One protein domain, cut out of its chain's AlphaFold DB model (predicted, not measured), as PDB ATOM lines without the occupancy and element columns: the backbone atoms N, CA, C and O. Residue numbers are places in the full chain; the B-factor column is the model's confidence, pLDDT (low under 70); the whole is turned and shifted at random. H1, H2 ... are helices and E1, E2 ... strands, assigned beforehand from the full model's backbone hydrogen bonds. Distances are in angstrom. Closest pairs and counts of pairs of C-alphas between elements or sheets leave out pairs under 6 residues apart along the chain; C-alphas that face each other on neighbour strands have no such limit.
ATOM      1  N   ALA A 153     -14.874 -34.509  19.440       52.41
ATOM      2  CA  ALA A 153     -15.356 -35.866  19.717       52.41
ATOM      3  C   ALA A 153     -16.728 -36.204  19.092       52.41
ATOM      4  O   ALA A 153     -17.017 -37.367  18.801       52.41
ATOM      5  N   GLU A 154     -17.602 -35.215  18.888       52.88
ATOM      6  CA  GLU A 154     -18.920 -35.430  18.292       52.88
ATOM      7  C   GLU A 154     -18.857 -35.566  16.758       52.88
ATOM      8  O   GLU A 154     -19.622 -36.341  16.157       52.88
ATOM      9  N   TYR A 155     -17.934 -34.833  16.139       54.56
ATOM     10  CA  TYR A 155     -17.597 -34.968  14.725       54.56
ATOM     11  C   TYR A 155     -16.928 -36.304  14.452       54.56
ATOM     12  O   TYR A 155     -17.393 -37.047  13.590       54.56
ATOM     13  N   GLU A 156     -15.931 -36.653  15.262       64.06
ATOM     14  CA  GLU A 156     -15.227 -37.930  15.176       64.06
ATOM     15  C   GLU A 156     -16.186 -39.120  15.293       64.06
ATOM     16  O   GLU A 156     -16.063 -40.083  14.537       64.06
ATOM     17  N   TYR A 157     -17.180 -39.059  16.191       61.91
ATOM     18  CA  TYR A 157     -18.199 -40.108  16.294       61.91
ATOM     19  C   TYR A 157     -19.068 -40.201  15.033       61.91
ATOM     20  O   TYR A 157     -19.298 -41.300  14.537       61.91
ATOM     21  N   GLY A 158     -19.580 -39.069  14.533       60.81
ATOM     22  CA  GLY A 158     -20.446 -39.052  13.349       60.81
ATOM     23  C   GLY A 158     -19.719 -39.559  12.105       60.81
ATOM     24  O   GLY A 158     -20.233 -40.421  11.395       60.81
ATOM     25  N   GLU A 159     -18.495 -39.080  11.906       67.31
ATOM     26  CA  GLU A 159     -17.591 -39.536  10.859       67.31
ATOM     27  C   GLU A 159     -17.315 -41.039  10.983       67.31
ATOM     28  O   GLU A 159     -17.513 -41.786  10.024       67.31
ATOM     29  N   SER A 160     -16.937 -41.510  12.177       71.56
ATOM     30  CA  SER A 160     -16.629 -42.924  12.418       71.56
ATOM     31  C   SER A 160     -17.836 -43.830  12.175       71.56
ATOM     32  O   SER A 160     -17.700 -44.851  11.503       71.56
ATOM     33  N   ALA A 161     -19.017 -43.445  12.667       70.88
ATOM     34  CA  ALA A 161     -20.253 -44.204  12.490       70.88
ATOM     35  C   ALA A 161     -20.678 -44.270  11.017       70.88
ATOM     36  O   ALA A 161     -21.133 -45.314  10.548       70.88
ATOM     37  N   ASN A 162     -20.502 -43.181  10.264       69.94
ATOM     38  CA  ASN A 162     -20.800 -43.172   8.837       69.94
ATOM     39  C   ASN A 162     -19.793 -44.030   8.052       69.94
ATOM     40  O   ASN A 162     -20.194 -44.846   7.227       69.94
ATOM     41  N   ILE A 163     -18.493 -43.939   8.355       78.81
ATOM     42  CA  ILE A 163     -17.473 -44.816   7.756       78.81
ATOM     43  C   ILE A 163     -17.778 -46.292   8.053       78.81
ATOM     44  O   ILE A 163     -17.643 -47.127   7.160       78.81
ATOM     45  N   GLU A 164     -18.187 -46.630   9.278       81.56
ATOM     46  CA  GLU A 164     -18.574 -47.993   9.662       81.56
ATOM     47  C   GLU A 164     -19.787 -48.481   8.863       81.56
ATOM     48  O   GLU A 164     -19.705 -49.521   8.209       81.56
ATOM     49  N   PHE A 165     -20.856 -47.684   8.797       79.38
ATOM     50  CA  PHE A 165     -22.024 -47.981   7.968       79.38
ATOM     51  C   PHE A 165     -21.642 -48.215   6.499       79.38
ATOM     52  O   PHE A 165     -22.048 -49.205   5.890       79.38
ATOM     53  N   LEU A 166     -20.819 -47.338   5.921       78.56
ATOM     54  CA  LEU A 166     -20.376 -47.451   4.534       78.56
ATOM     55  C   LEU A 166     -19.520 -48.709   4.304       78.56
ATOM     56  O   LEU A 166     -19.694 -49.379   3.284       78.56
ATOM     57  N   LYS A 167     -18.645 -49.077   5.248       82.56
ATOM     58  CA  LYS A 167     -17.881 -50.337   5.196       82.56
ATOM     59  C   LYS A 167     -18.808 -51.550   5.190       82.56
ATOM     60  O   LYS A 167     -18.631 -52.443   4.361       82.56
ATOM     61  N   GLU A 168     -19.802 -51.570   6.074       86.88
ATOM     62  CA  GLU A 168     -20.753 -52.677   6.195       86.88
ATOM     63  C   GLU A 168     -21.642 -52.824   4.956       86.88
ATOM     64  O   GLU A 168     -21.787 -53.924   4.416       86.88
ATOM     65  N   GLN A 169     -22.230 -51.719   4.489       87.06
ATOM     66  CA  GLN A 169     -23.237 -51.753   3.430       87.06
ATOM     67  C   GLN A 169     -22.624 -51.825   2.030       87.06
ATOM     68  O   GLN A 169     -23.124 -52.556   1.176       87.06
ATOM     69  N   MET A 170     -21.534 -51.095   1.781       86.06
ATOM     70  CA  MET A 170     -20.910 -51.036   0.454       86.06
ATOM     71  C   MET A 170     -19.739 -52.010   0.292       86.06
ATOM     72  O   MET A 170     -19.240 -52.169  -0.819       86.06
ATOM     73  N   ARG A 171     -19.315 -52.693   1.368       88.38
ATOM     74  CA  ARG A 171     -18.217 -53.679   1.355       88.38
ATOM     75  C   ARG A 171     -16.907 -53.118   0.786       88.38
ATOM     76  O   ARG A 171     -16.170 -53.821   0.096       88.38
ATOM     77  N   VAL A 172     -16.629 -51.849   1.074       80.88
ATOM     78  CA  VAL A 172     -15.414 -51.133   0.660       80.88
ATOM     79  C   VAL A 172     -14.598 -50.716   1.876       80.88
ATOM     80  O   VAL A 172     -15.145 -50.398   2.929       80.88
ATOM     81  N   ASN A 173     -13.275 -50.699   1.718       82.19
ATOM     82  CA  ASN A 173     -12.361 -50.195   2.734       82.19
ATOM     83  C   ASN A 173     -12.064 -48.717   2.474       82.19
ATOM     84  O   ASN A 173     -11.762 -48.331   1.348       82.19
ATOM     85  N   PHE A 174     -12.122 -47.908   3.530       80.81
ATOM     86  CA  PHE A 174     -11.746 -46.496   3.497       80.81
ATOM     87  C   PHE A 174     -10.382 -46.326   4.155       80.81
ATOM     88  O   PHE A 174     -10.194 -46.756   5.297       80.81
ATOM     89  N   GLU A 175      -9.453 -45.693   3.445       82.56
ATOM     90  CA  GLU A 175      -8.120 -45.354   3.939       82.56
ATOM     91  C   GLU A 175      -8.005 -43.842   4.142       82.56
ATOM     92  O   GLU A 175      -8.459 -43.049   3.313       82.56
ATOM     93  N   THR A 176      -7.391 -43.430   5.250       79.88
ATOM     94  CA  THR A 176      -7.129 -42.015   5.517       79.88
ATOM     95  C   THR A 176      -6.082 -41.495   4.538       79.88
ATOM     96  O   THR A 176      -4.985 -42.044   4.431       79.88
ATOM     97  N   ARG A 177      -6.393 -40.400   3.837       76.25
ATOM     98  CA  ARG A 177      -5.445 -39.758   2.919       76.25
ATOM     99  C   ARG A 177      -4.247 -39.199   3.716       76.25
ATOM    100  O   ARG A 177      -4.470 -38.589   4.766       76.25
ATOM    101  N   PRO A 178      -2.993 -39.361   3.254       80.69
ATOM    102  CA  PRO A 178      -1.834 -38.789   3.937       80.69
ATOM    103  C   PRO A 178      -1.911 -37.256   3.990       80.69
ATOM    104  O   PRO A 178      -2.385 -36.611   3.054       80.69
ATOM    105  N   HIS A 179      -1.449 -36.677   5.099       76.38
ATOM    106  CA  HIS A 179      -1.379 -35.229   5.296       76.38
ATOM    107  C   HIS A 179      -0.207 -34.602   4.518       76.38
ATOM    108  O   HIS A 179       0.821 -35.263   4.346       76.38
ATOM    109  N   PRO A 180      -0.299 -33.311   4.134       73.38
ATOM    110  CA  PRO A 180      -1.418 -32.394   4.375       73.38
ATOM    111  C   PRO A 180      -2.572 -32.580   3.377       73.38
ATOM    112  O   PRO A 180      -2.355 -32.808   2.193       73.38
ATOM    113  N   TRP A 181      -3.812 -32.396   3.839       71.44
ATOM    114  CA  TRP A 181      -5.016 -32.408   2.988       71.44
ATOM    115  C   TRP A 181      -5.237 -31.103   2.209       71.44
ATOM    116  O   TRP A 181      -6.305 -30.878   1.647       71.44
ATOM    117  N   VAL A 182      -4.235 -30.224   2.206       67.75
ATOM    118  CA  VAL A 182      -4.285 -28.909   1.575       67.75
ATOM    119  C   VAL A 182      -3.414 -28.954   0.335       67.75
ATOM    120  O   VAL A 182      -2.203 -29.133   0.443       67.75
ATOM    121  N   THR A 183      -4.018 -28.742  -0.829       63.25
ATOM    122  CA  THR A 183      -3.283 -28.459  -2.061       63.25
ATOM    123  C   THR A 183      -3.091 -26.941  -2.122       63.25
ATOM    124  O   THR A 183      -4.070 -26.233  -2.358       63.25
ATOM    125  N   PRO A 184      -1.887 -26.385  -1.870       54.19
ATOM    126  CA  PRO A 184      -1.712 -24.940  -1.672       54.19
ATOM    127  C   PRO A 184      -1.921 -24.096  -2.935       54.19
ATOM    128  O   PRO A 184      -1.791 -22.877  -2.880       54.19
ATOM    129  N   ASN A 185      -2.177 -24.730  -4.080       56.75
ATOM    130  CA  ASN A 185      -2.248 -24.068  -5.371       56.75
ATOM    131  C   ASN A 185      -2.991 -24.956  -6.385       56.75
ATOM    132  O   ASN A 185      -2.390 -25.434  -7.340       56.75
ATOM    133  N   SER A 186      -4.267 -25.261  -6.132       68.00
ATOM    134  CA  SER A 186      -5.089 -25.996  -7.101       68.00
ATOM    135  C   SER A 186      -5.403 -25.084  -8.287       68.00
ATOM    136  O   SER A 186      -6.159 -24.119  -8.126       68.00
ATOM    137  N   ASN A 187      -4.820 -25.356  -9.453       78.19
ATOM    138  CA  ASN A 187      -5.223 -24.685 -10.680       78.19
ATOM    139  C   ASN A 187      -6.506 -25.346 -11.206       78.19
ATOM    140  O   ASN A 187      -6.714 -26.545 -11.035       78.19
ATOM    141  N   ALA A 188      -7.377 -24.574 -11.857       79.00
ATOM    142  CA  ALA A 188      -8.534 -25.141 -12.547       79.00
ATOM    143  C   ALA A 188      -8.106 -26.111 -13.663       79.00
ATOM    144  O   ALA A 188      -8.844 -27.043 -13.963       79.00
ATOM    145  N   ASP A 189      -6.910 -25.911 -14.225       82.69
ATOM    146  CA  ASP A 189      -6.318 -26.795 -15.236       82.69
ATOM    147  C   ASP A 189      -5.952 -28.187 -14.685       82.69
ATOM    148  O   ASP A 189      -5.800 -29.121 -15.468       82.69
ATOM    149  N   ASP A 190      -5.832 -28.341 -13.359       83.56
ATOM    150  CA  ASP A 190      -5.539 -29.628 -12.709       83.56
ATOM    151  C   ASP A 190      -6.808 -30.474 -12.482       83.56
ATOM    152  O   ASP A 190      -6.720 -31.579 -11.950       83.56
ATOM    153  N   ILE A 191      -7.991 -29.942 -12.820       86.44
ATOM    154  CA  ILE A 191      -9.281 -30.607 -12.613       86.44
ATOM    155  C   ILE A 191      -9.627 -31.429 -13.852       86.44
ATOM    156  O   ILE A 191      -9.826 -30.890 -14.945       86.44
ATOM    157  N   GLU A 192      -9.784 -32.734 -13.663       89.06
ATOM    158  CA  GLU A 192     -10.161 -33.656 -14.724       89.06
ATOM    159  C   GLU A 192     -11.674 -33.910 -14.750       89.06
ATOM    160  O   GLU A 192     -12.403 -33.795 -13.760       89.06
ATOM    161  N   SER A 193     -12.177 -34.269 -15.933       91.00
ATOM    162  CA  SER A 193     -13.578 -34.652 -16.084       91.00
ATOM    163  C   SER A 193     -13.844 -35.944 -15.306       91.00
ATOM    164  O   SER A 193     -13.298 -36.992 -15.638       91.00
ATOM    165  N   GLY A 194     -14.730 -35.880 -14.314       87.44
ATOM    166  CA  GLY A 194     -15.009 -36.964 -13.371       87.44
ATOM    167  C   GLY A 194     -14.568 -36.663 -11.938       87.44
ATOM    168  O   GLY A 194     -15.005 -37.366 -11.025       87.44
ATOM    169  N   ASP A 195     -13.782 -35.607 -11.718       88.88
ATOM    170  CA  ASP A 195     -13.405 -35.183 -10.373       88.88
ATOM    171  C   ASP A 195     -14.623 -34.751  -9.554       88.88
ATOM    172  O   ASP A 195     -15.537 -34.079 -10.042       88.88
ATOM    173  N   PHE A 196     -14.623 -35.119  -8.272       87.44
ATOM    174  CA  PHE A 196     -15.655 -34.714  -7.326       87.44
ATOM    175  C   PHE A 196     -15.250 -33.451  -6.572       87.44
ATOM    176  O   PHE A 196     -14.165 -33.357  -5.999       87.44
ATOM    177  N   LEU A 197     -16.188 -32.512  -6.495       85.81
ATOM    178  CA  LEU A 197     -16.112 -31.324  -5.664       85.81
ATOM    179  C   LEU A 197     -17.104 -31.470  -4.508       85.81
ATOM    180  O   LEU A 197     -18.308 -31.573  -4.728       85.81
ATOM    181  N   ALA A 198     -16.611 -31.455  -3.274       83.69
ATOM    182  CA  ALA A 198     -17.449 -31.468  -2.079       83.69
ATOM    183  C   ALA A 198     -17.467 -30.071  -1.447       83.69
ATOM    184  O   ALA A 198     -16.420 -29.511  -1.120       83.69
ATOM    185  N   LEU A 199     -18.658 -29.496  -1.287       77.25
ATOM    186  CA  LEU A 199     -18.857 -28.152  -0.754       77.25
ATOM    187  C   LEU A 199     -19.606 -28.202   0.578       77.25
ATOM    188  O   LEU A 199     -20.502 -29.017   0.796       77.25
ATOM    189  N   SER A 200     -19.252 -27.279   1.467       73.25
ATOM    190  CA  SER A 200     -20.004 -27.002   2.687       73.25
ATOM    191  C   SER A 200     -20.627 -25.618   2.567       73.25
ATOM    192  O   SER A 200     -19.989 -24.620   2.914       73.25
ATOM    193  N   LYS A 201     -21.863 -25.525   2.067       70.50
ATOM    194  CA  LYS A 201     -22.583 -24.252   2.028       70.50
ATOM    195  C   LYS A 201     -23.233 -23.992   3.378       70.50
ATOM    196  O   LYS A 201     -23.926 -24.832   3.932       70.50
ATOM    197  N   ILE A 202     -23.027 -22.787   3.887       65.00
ATOM    198  CA  ILE A 202     -23.513 -22.386   5.216       65.00
ATOM    199  C   ILE A 202     -24.581 -21.280   5.096       65.00
ATOM    200  O   ILE A 202     -25.210 -20.906   6.075       65.00
ATOM    201  N   ARG A 203     -24.818 -20.737   3.890       62.50
ATOM    202  CA  ARG A 203     -25.712 -19.584   3.669       62.50
ATOM    203  C   ARG A 203     -26.704 -19.772   2.527       62.50
ATOM    204  O   ARG A 203     -26.441 -20.509   1.574       62.50
ATOM    205  N   GLY A 204     -27.806 -19.023   2.593       66.50
ATOM    206  CA  GLY A 204     -28.887 -19.021   1.608       66.50
ATOM    207  C   GLY A 204     -29.823 -20.228   1.722       66.50
ATOM    208  O   GLY A 204     -29.632 -21.093   2.569       66.50
ATOM    209  N   GLN A 205     -30.806 -20.307   0.819       63.66
ATOM    210  CA  GLN A 205     -31.936 -21.250   0.896       63.66
ATOM    211  C   GLN A 205     -31.550 -22.725   1.084       63.66
ATOM    212  O   GLN A 205     -32.260 -23.468   1.751       63.66
ATOM    213  N   SER A 206     -30.412 -23.147   0.526       65.69
ATOM    214  CA  SER A 206     -29.899 -24.520   0.670       65.69
ATOM    215  C   SER A 206     -28.931 -24.700   1.846       65.69
ATOM    216  O   SER A 206     -28.632 -25.829   2.195       65.69
ATOM    217  N   GLY A 207     -28.426 -23.625   2.459       66.00
ATOM    218  CA  GLY A 207     -27.403 -23.704   3.509       66.00
ATOM    219  C   GLY A 207     -27.903 -24.371   4.793       66.00
ATOM    220  O   GLY A 207     -27.173 -25.148   5.400       66.00
ATOM    221  N   GLY A 208     -29.165 -24.130   5.170       66.50
ATOM    222  CA  GLY A 208     -29.795 -24.825   6.298       66.50
ATOM    223  C   GLY A 208     -29.999 -26.321   6.030       66.50
ATOM    224  O   GLY A 208     -29.729 -27.143   6.902       66.50
ATOM    225  N   PHE A 209     -30.394 -26.686   4.805       72.00
ATOM    226  CA  PHE A 209     -30.541 -28.085   4.390       72.00
ATOM    227  C   PHE A 209     -29.201 -28.820   4.346       72.00
ATOM    228  O   PHE A 209     -29.085 -29.885   4.932       72.00
ATOM    229  N   GLU A 210     -28.168 -28.232   3.740       73.62
ATOM    230  CA  GLU A 210     -26.831 -28.841   3.695       73.62
ATOM    231  C   GLU A 210     -26.226 -28.996   5.096       73.62
ATOM    232  O   GLU A 210     -25.513 -29.953   5.384       73.62
ATOM    233  N   THR A 211     -26.537 -28.069   6.002       70.50
ATOM    234  CA  THR A 211     -26.163 -28.180   7.413       70.50
ATOM    235  C   THR A 211     -26.886 -29.342   8.101       70.50
ATOM    236  O   THR A 211     -26.259 -30.092   8.850       70.50
ATOM    237  N   LEU A 212     -28.178 -29.533   7.810       71.38
ATOM    238  CA  LEU A 212     -28.945 -30.694   8.262       71.38
ATOM    239  C   LEU A 212     -28.372 -32.003   7.724       71.38
ATOM    240  O   LEU A 212     -28.132 -32.914   8.510       71.38
ATOM    241  N   GLU A 213     -28.082 -32.072   6.426       73.88
ATOM    242  CA  GLU A 213     -27.460 -33.224   5.767       73.88
ATOM    243  C   GLU A 213     -26.115 -33.581   6.406       73.88
ATOM    244  O   GLU A 213     -25.883 -34.738   6.760       73.88
ATOM    245  N   LYS A 214     -25.247 -32.592   6.631       74.50
ATOM    246  CA  LYS A 214     -23.967 -32.787   7.322       74.50
ATOM    247  C   LYS A 214     -24.143 -33.325   8.736       74.50
ATOM    248  O   LYS A 214     -23.440 -34.253   9.125       74.50
ATOM    249  N   TRP A 215     -25.081 -32.767   9.498       67.44
ATOM    250  CA  TRP A 215     -25.337 -33.207  10.866       67.44
ATOM    251  C   TRP A 215     -25.856 -34.651  10.915       67.44
ATOM    252  O   TRP A 215     -25.321 -35.454  11.681       67.44
ATOM    253  N   VAL A 216     -26.827 -35.018  10.065       63.09
ATOM    254  CA  VAL A 216     -27.382 -36.388  10.046       63.09
ATOM    255  C   VAL A 216     -26.394 -37.423   9.513       63.09
ATOM    256  O   VAL A 216     -26.429 -38.572   9.943       63.09
ATOM    257  N   THR A 217     -25.504 -37.035   8.595       66.94
ATOM    258  CA  THR A 217     -24.505 -37.943   8.006       66.94
ATOM    259  C   THR A 217     -23.163 -37.937   8.736       66.94
ATOM    260  O   THR A 217     -22.305 -38.760   8.431       66.94
ATOM    261  N   GLY A 218     -22.934 -37.003   9.663       66.25
ATOM    262  CA  GLY A 218     -21.607 -36.775  10.237       66.25
ATOM    263  C   GLY A 218     -20.561 -36.315   9.210       66.25
ATOM    264  O   GLY A 218     -19.371 -36.508   9.436       66.25
ATOM    265  N   ALA A 219     -20.979 -35.753   8.070       73.00
ATOM    266  CA  ALA A 219     -20.079 -35.317   7.005       73.00
ATOM    267  C   ALA A 219     -19.612 -33.861   7.184       73.00
ATOM    268  O   ALA A 219     -20.334 -32.994   7.683       73.00
ATOM    269  N   TYR A 220     -18.414 -33.547   6.682       72.19
ATOM    270  CA  TYR A 220     -17.895 -32.170   6.668       72.19
ATOM    271  C   TYR A 220     -18.423 -31.324   5.498       72.19
ATOM    272  O   TYR A 220     -18.400 -30.091   5.574       72.19
ATOM    273  N   ALA A 221     -18.941 -31.960   4.447       78.62
ATOM    274  CA  ALA A 221     -19.511 -31.329   3.259       78.62
ATOM    275  C   ALA A 221     -20.935 -31.844   3.018       78.62
ATOM    276  O   ALA A 221     -21.196 -33.029   3.207       78.62
ATOM    277  N   GLY A 222     -21.841 -30.947   2.622       76.75
ATOM    278  CA  GLY A 222     -23.253 -31.266   2.373       76.75
ATOM    279  C   GLY A 222     -23.591 -31.370   0.888       76.75
ATOM    280  O   GLY A 222     -24.547 -32.035   0.518       76.75
ATOM    281  N   HIS A 223     -22.785 -30.770   0.007       83.12
ATOM    282  CA  HIS A 223     -23.116 -30.692  -1.412       83.12
ATOM    283  C   HIS A 223     -22.014 -31.273  -2.294       83.12
ATOM    284  O   HIS A 223     -20.984 -30.619  -2.501       83.12
ATOM    285  N   PRO A 224     -22.208 -32.484  -2.834       86.38
ATOM    286  CA  PRO A 224     -21.336 -33.023  -3.860       86.38
ATOM    287  C   PRO A 224     -21.701 -32.456  -5.240       86.38
ATOM    288  O   PRO A 224     -22.871 -32.291  -5.593       86.38
ATOM    289  N   ALA A 225     -20.682 -32.195  -6.045       88.94
ATOM    290  CA  ALA A 225     -20.779 -31.863  -7.456       88.94
ATOM    291  C   ALA A 225     -19.703 -32.630  -8.234       88.94
ATOM    292  O   ALA A 225     -18.705 -33.061  -7.659       88.94
ATOM    293  N   VAL A 226     -19.907 -32.795  -9.539       91.94
ATOM    294  CA  VAL A 226     -18.933 -33.420 -10.439       91.94
ATOM    295  C   VAL A 226     -18.422 -32.392 -11.438       91.94
ATOM    296  O   VAL A 226     -19.191 -31.618 -12.014       91.94
ATOM    297  N   CYS A 227     -17.115 -32.369 -11.631       91.94
ATOM    298  CA  CYS A 227     -16.451 -31.559 -12.633       91.94
ATOM    299  C   CYS A 227     -16.494 -32.285 -13.981       91.94
ATOM    300  O   CYS A 227     -16.193 -33.473 -14.065       91.94
ATOM    301  N   LEU A 228     -16.895 -31.586 -15.040       92.06
ATOM    302  CA  LEU A 228     -16.997 -32.118 -16.396       92.06
ATOM    303  C   LEU A 228     -16.339 -31.154 -17.369       92.06
ATOM    304  O   LEU A 228     -16.633 -29.961 -17.352       92.06
ATOM    305  N   THR A 229     -15.515 -31.678 -18.265       91.94
ATOM    306  CA  THR A 229     -14.897 -30.874 -19.321       91.94
ATOM    307  C   THR A 229     -15.593 -31.179 -20.636       91.94
ATOM    308  O   THR A 229     -15.787 -32.342 -20.994       91.94
ATOM    309  N   ASN A 230     -16.028 -30.142 -21.351       91.44
ATOM    310  CA  ASN A 230     -16.629 -30.329 -22.669       91.44
ATOM    311  C   ASN A 230     -15.545 -30.614 -23.740       91.44
ATOM    312  O   ASN A 230     -14.354 -30.449 -23.470       91.44
ATOM    313  N   PRO A 231     -15.924 -30.996 -24.975       92.56
ATOM    314  CA  PRO A 231     -14.955 -31.244 -26.049       92.56
ATOM    315  C   PRO A 231     -14.074 -30.039 -26.417       92.56
ATOM    316  O   PRO A 231     -12.993 -30.229 -26.965       92.56
ATOM    317  N   ASP A 232     -14.509 -28.815 -26.098       92.88
ATOM    318  CA  ASP A 232     -13.753 -27.577 -26.342       92.88
ATOM    319  C   ASP A 232     -12.736 -27.265 -25.224       92.88
ATOM    320  O   ASP A 232     -12.102 -26.210 -25.246       92.88
ATOM    321  N   GLY A 233     -12.598 -28.138 -24.220       87.12
ATOM    322  CA  GLY A 233     -11.686 -27.951 -23.087       87.12
ATOM    323  C   GLY A 233     -12.221 -27.032 -21.983       87.12
ATOM    324  O   GLY A 233     -11.486 -26.670 -21.070       87.12
ATOM    325  N   LYS A 234     -13.498 -26.640 -22.029       92.25
ATOM    326  CA  LYS A 234     -14.123 -25.798 -21.006       92.25
ATOM    327  C   LYS A 234     -14.625 -26.644 -19.836       92.25
ATOM    328  O   LYS A 234     -15.426 -27.559 -20.030       92.25
ATOM    329  N   LEU A 235     -14.204 -26.273 -18.629       90.38
ATOM    330  CA  LEU A 235     -14.617 -26.898 -17.375       90.38
ATOM    331  C   LEU A 235     -16.014 -26.430 -16.927       90.38
ATOM    332  O   LEU A 235     -16.331 -25.237 -16.940       90.38
ATOM    333  N   PHE A 236     -16.833 -27.376 -16.480       91.81
ATOM    334  CA  PHE A 236     -18.163 -27.185 -15.910       91.81
ATOM    335  C   PHE A 236     -18.268 -27.908 -14.568       91.81
ATOM    336  O   PHE A 236     -17.714 -28.985 -14.388       91.81
ATOM    337  N   VAL A 237     -19.045 -27.346 -13.642       90.94
ATOM    338  CA  VAL A 237     -19.402 -28.003 -12.378       90.94
ATOM    339  C   VAL A 237     -20.867 -28.413 -12.462       90.94
ATOM    340  O   VAL A 237     -21.766 -27.572 -12.382       90.94
ATOM    341  N   ALA A 238     -21.109 -29.703 -12.662       88.94
ATOM    342  CA  ALA A 238     -22.441 -30.280 -12.689       88.94
ATOM    343  C   ALA A 238     -22.871 -30.645 -11.267       88.94
ATOM    344  O   ALA A 238     -22.205 -31.395 -10.556       88.94
ATOM    345  N   LYS A 239     -24.008 -30.101 -10.842       85.69
ATOM    346  CA  LYS A 239     -24.558 -30.305  -9.504       85.69
ATOM    347  C   LYS A 239     -26.060 -30.526  -9.585       85.69
ATOM    348  O   LYS A 239     -26.723 -29.933 -10.438       85.69
ATOM    349  N   SER A 240     -26.597 -31.313  -8.661       75.69
ATOM    350  CA  SER A 240     -28.042 -31.351  -8.435       75.69
ATOM    351  C   SER A 240     -28.463 -30.087  -7.681       75.69
ATOM    352  O   SER A 240     -27.759 -29.601  -6.797       75.69
TER     353      SER A 240
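This is residues 153 to 240 of the 244 residues of an uncharacterized protein of Ricinus communis (UniProt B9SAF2). A small three-stranded antiparallel sheet and the helix H1 make the two ends of a loose, open model, with the shorter helix H2 between them, just grazing the sheet. The long unnamed stretch 171 to 195 loops back from H1 to the sheet, and its residues 175 to 187 stand free. The printed part has 88 residues, with two named helices and three named strands in the order H1, E1, H2, E2, E3; the sheet's order is E1, E2, E3 and the class is mixed. The radius of gyration of the C-alphas is 15.5 A and the spans are 44 by 34 by 28 A.

The inner strand E2, residues 223 to 229, is antiparallel to the edge strand E1, residues 196 to 199, at 141 degrees, with N 197 and O 225 2.8 A apart, within hydrogen-bond range. E2 forms a hairpin with the other edge strand, E3, residues 235 to 239, at 148 degrees, with N 236 and O 228 within range at 2.7 A. H2, residues 207 to 217, only grazes the sheet with its residues 207 to 214; the closest C-alphas of H2 and E2 are those of Glu 210 and His 223, 6.6 A apart. H1, residues 153 to 170, is not on the sheet. With its residues 158 to 162 alone it only just touches H2, with 3 pairs of C-alphas within 8 A, the closest being those of Asn 162 and Thr 217, 6.5 A. Their lines stand at a steep tilt of 69 degrees, only just short of about perpendicular, and run the same way. In H1 and H2 every O i to N i+4 pair is within hydrogen-bond range.

E2 is 19.7 A long, E3 13.1 A and E1 9.8 A; H1 is 25.1 A and H2 15.2 A. C-alpha 153 of H1 is at (-15.356, -35.866, 19.717), and C-alpha 239 of E3 at (-24.558, -30.305, -9.504).

The C-alphas farthest apart, of Ala 153 and Asp 232, are 46.8 A apart. The printed part has no cut, and the link from H1 to E1 is long, with 25 residues. Mean pLDDT of the printed part is 77.0; 24 residues are under 70: 153 to 159, 162, 182 to 186, 202 to 208 and 215 to 218.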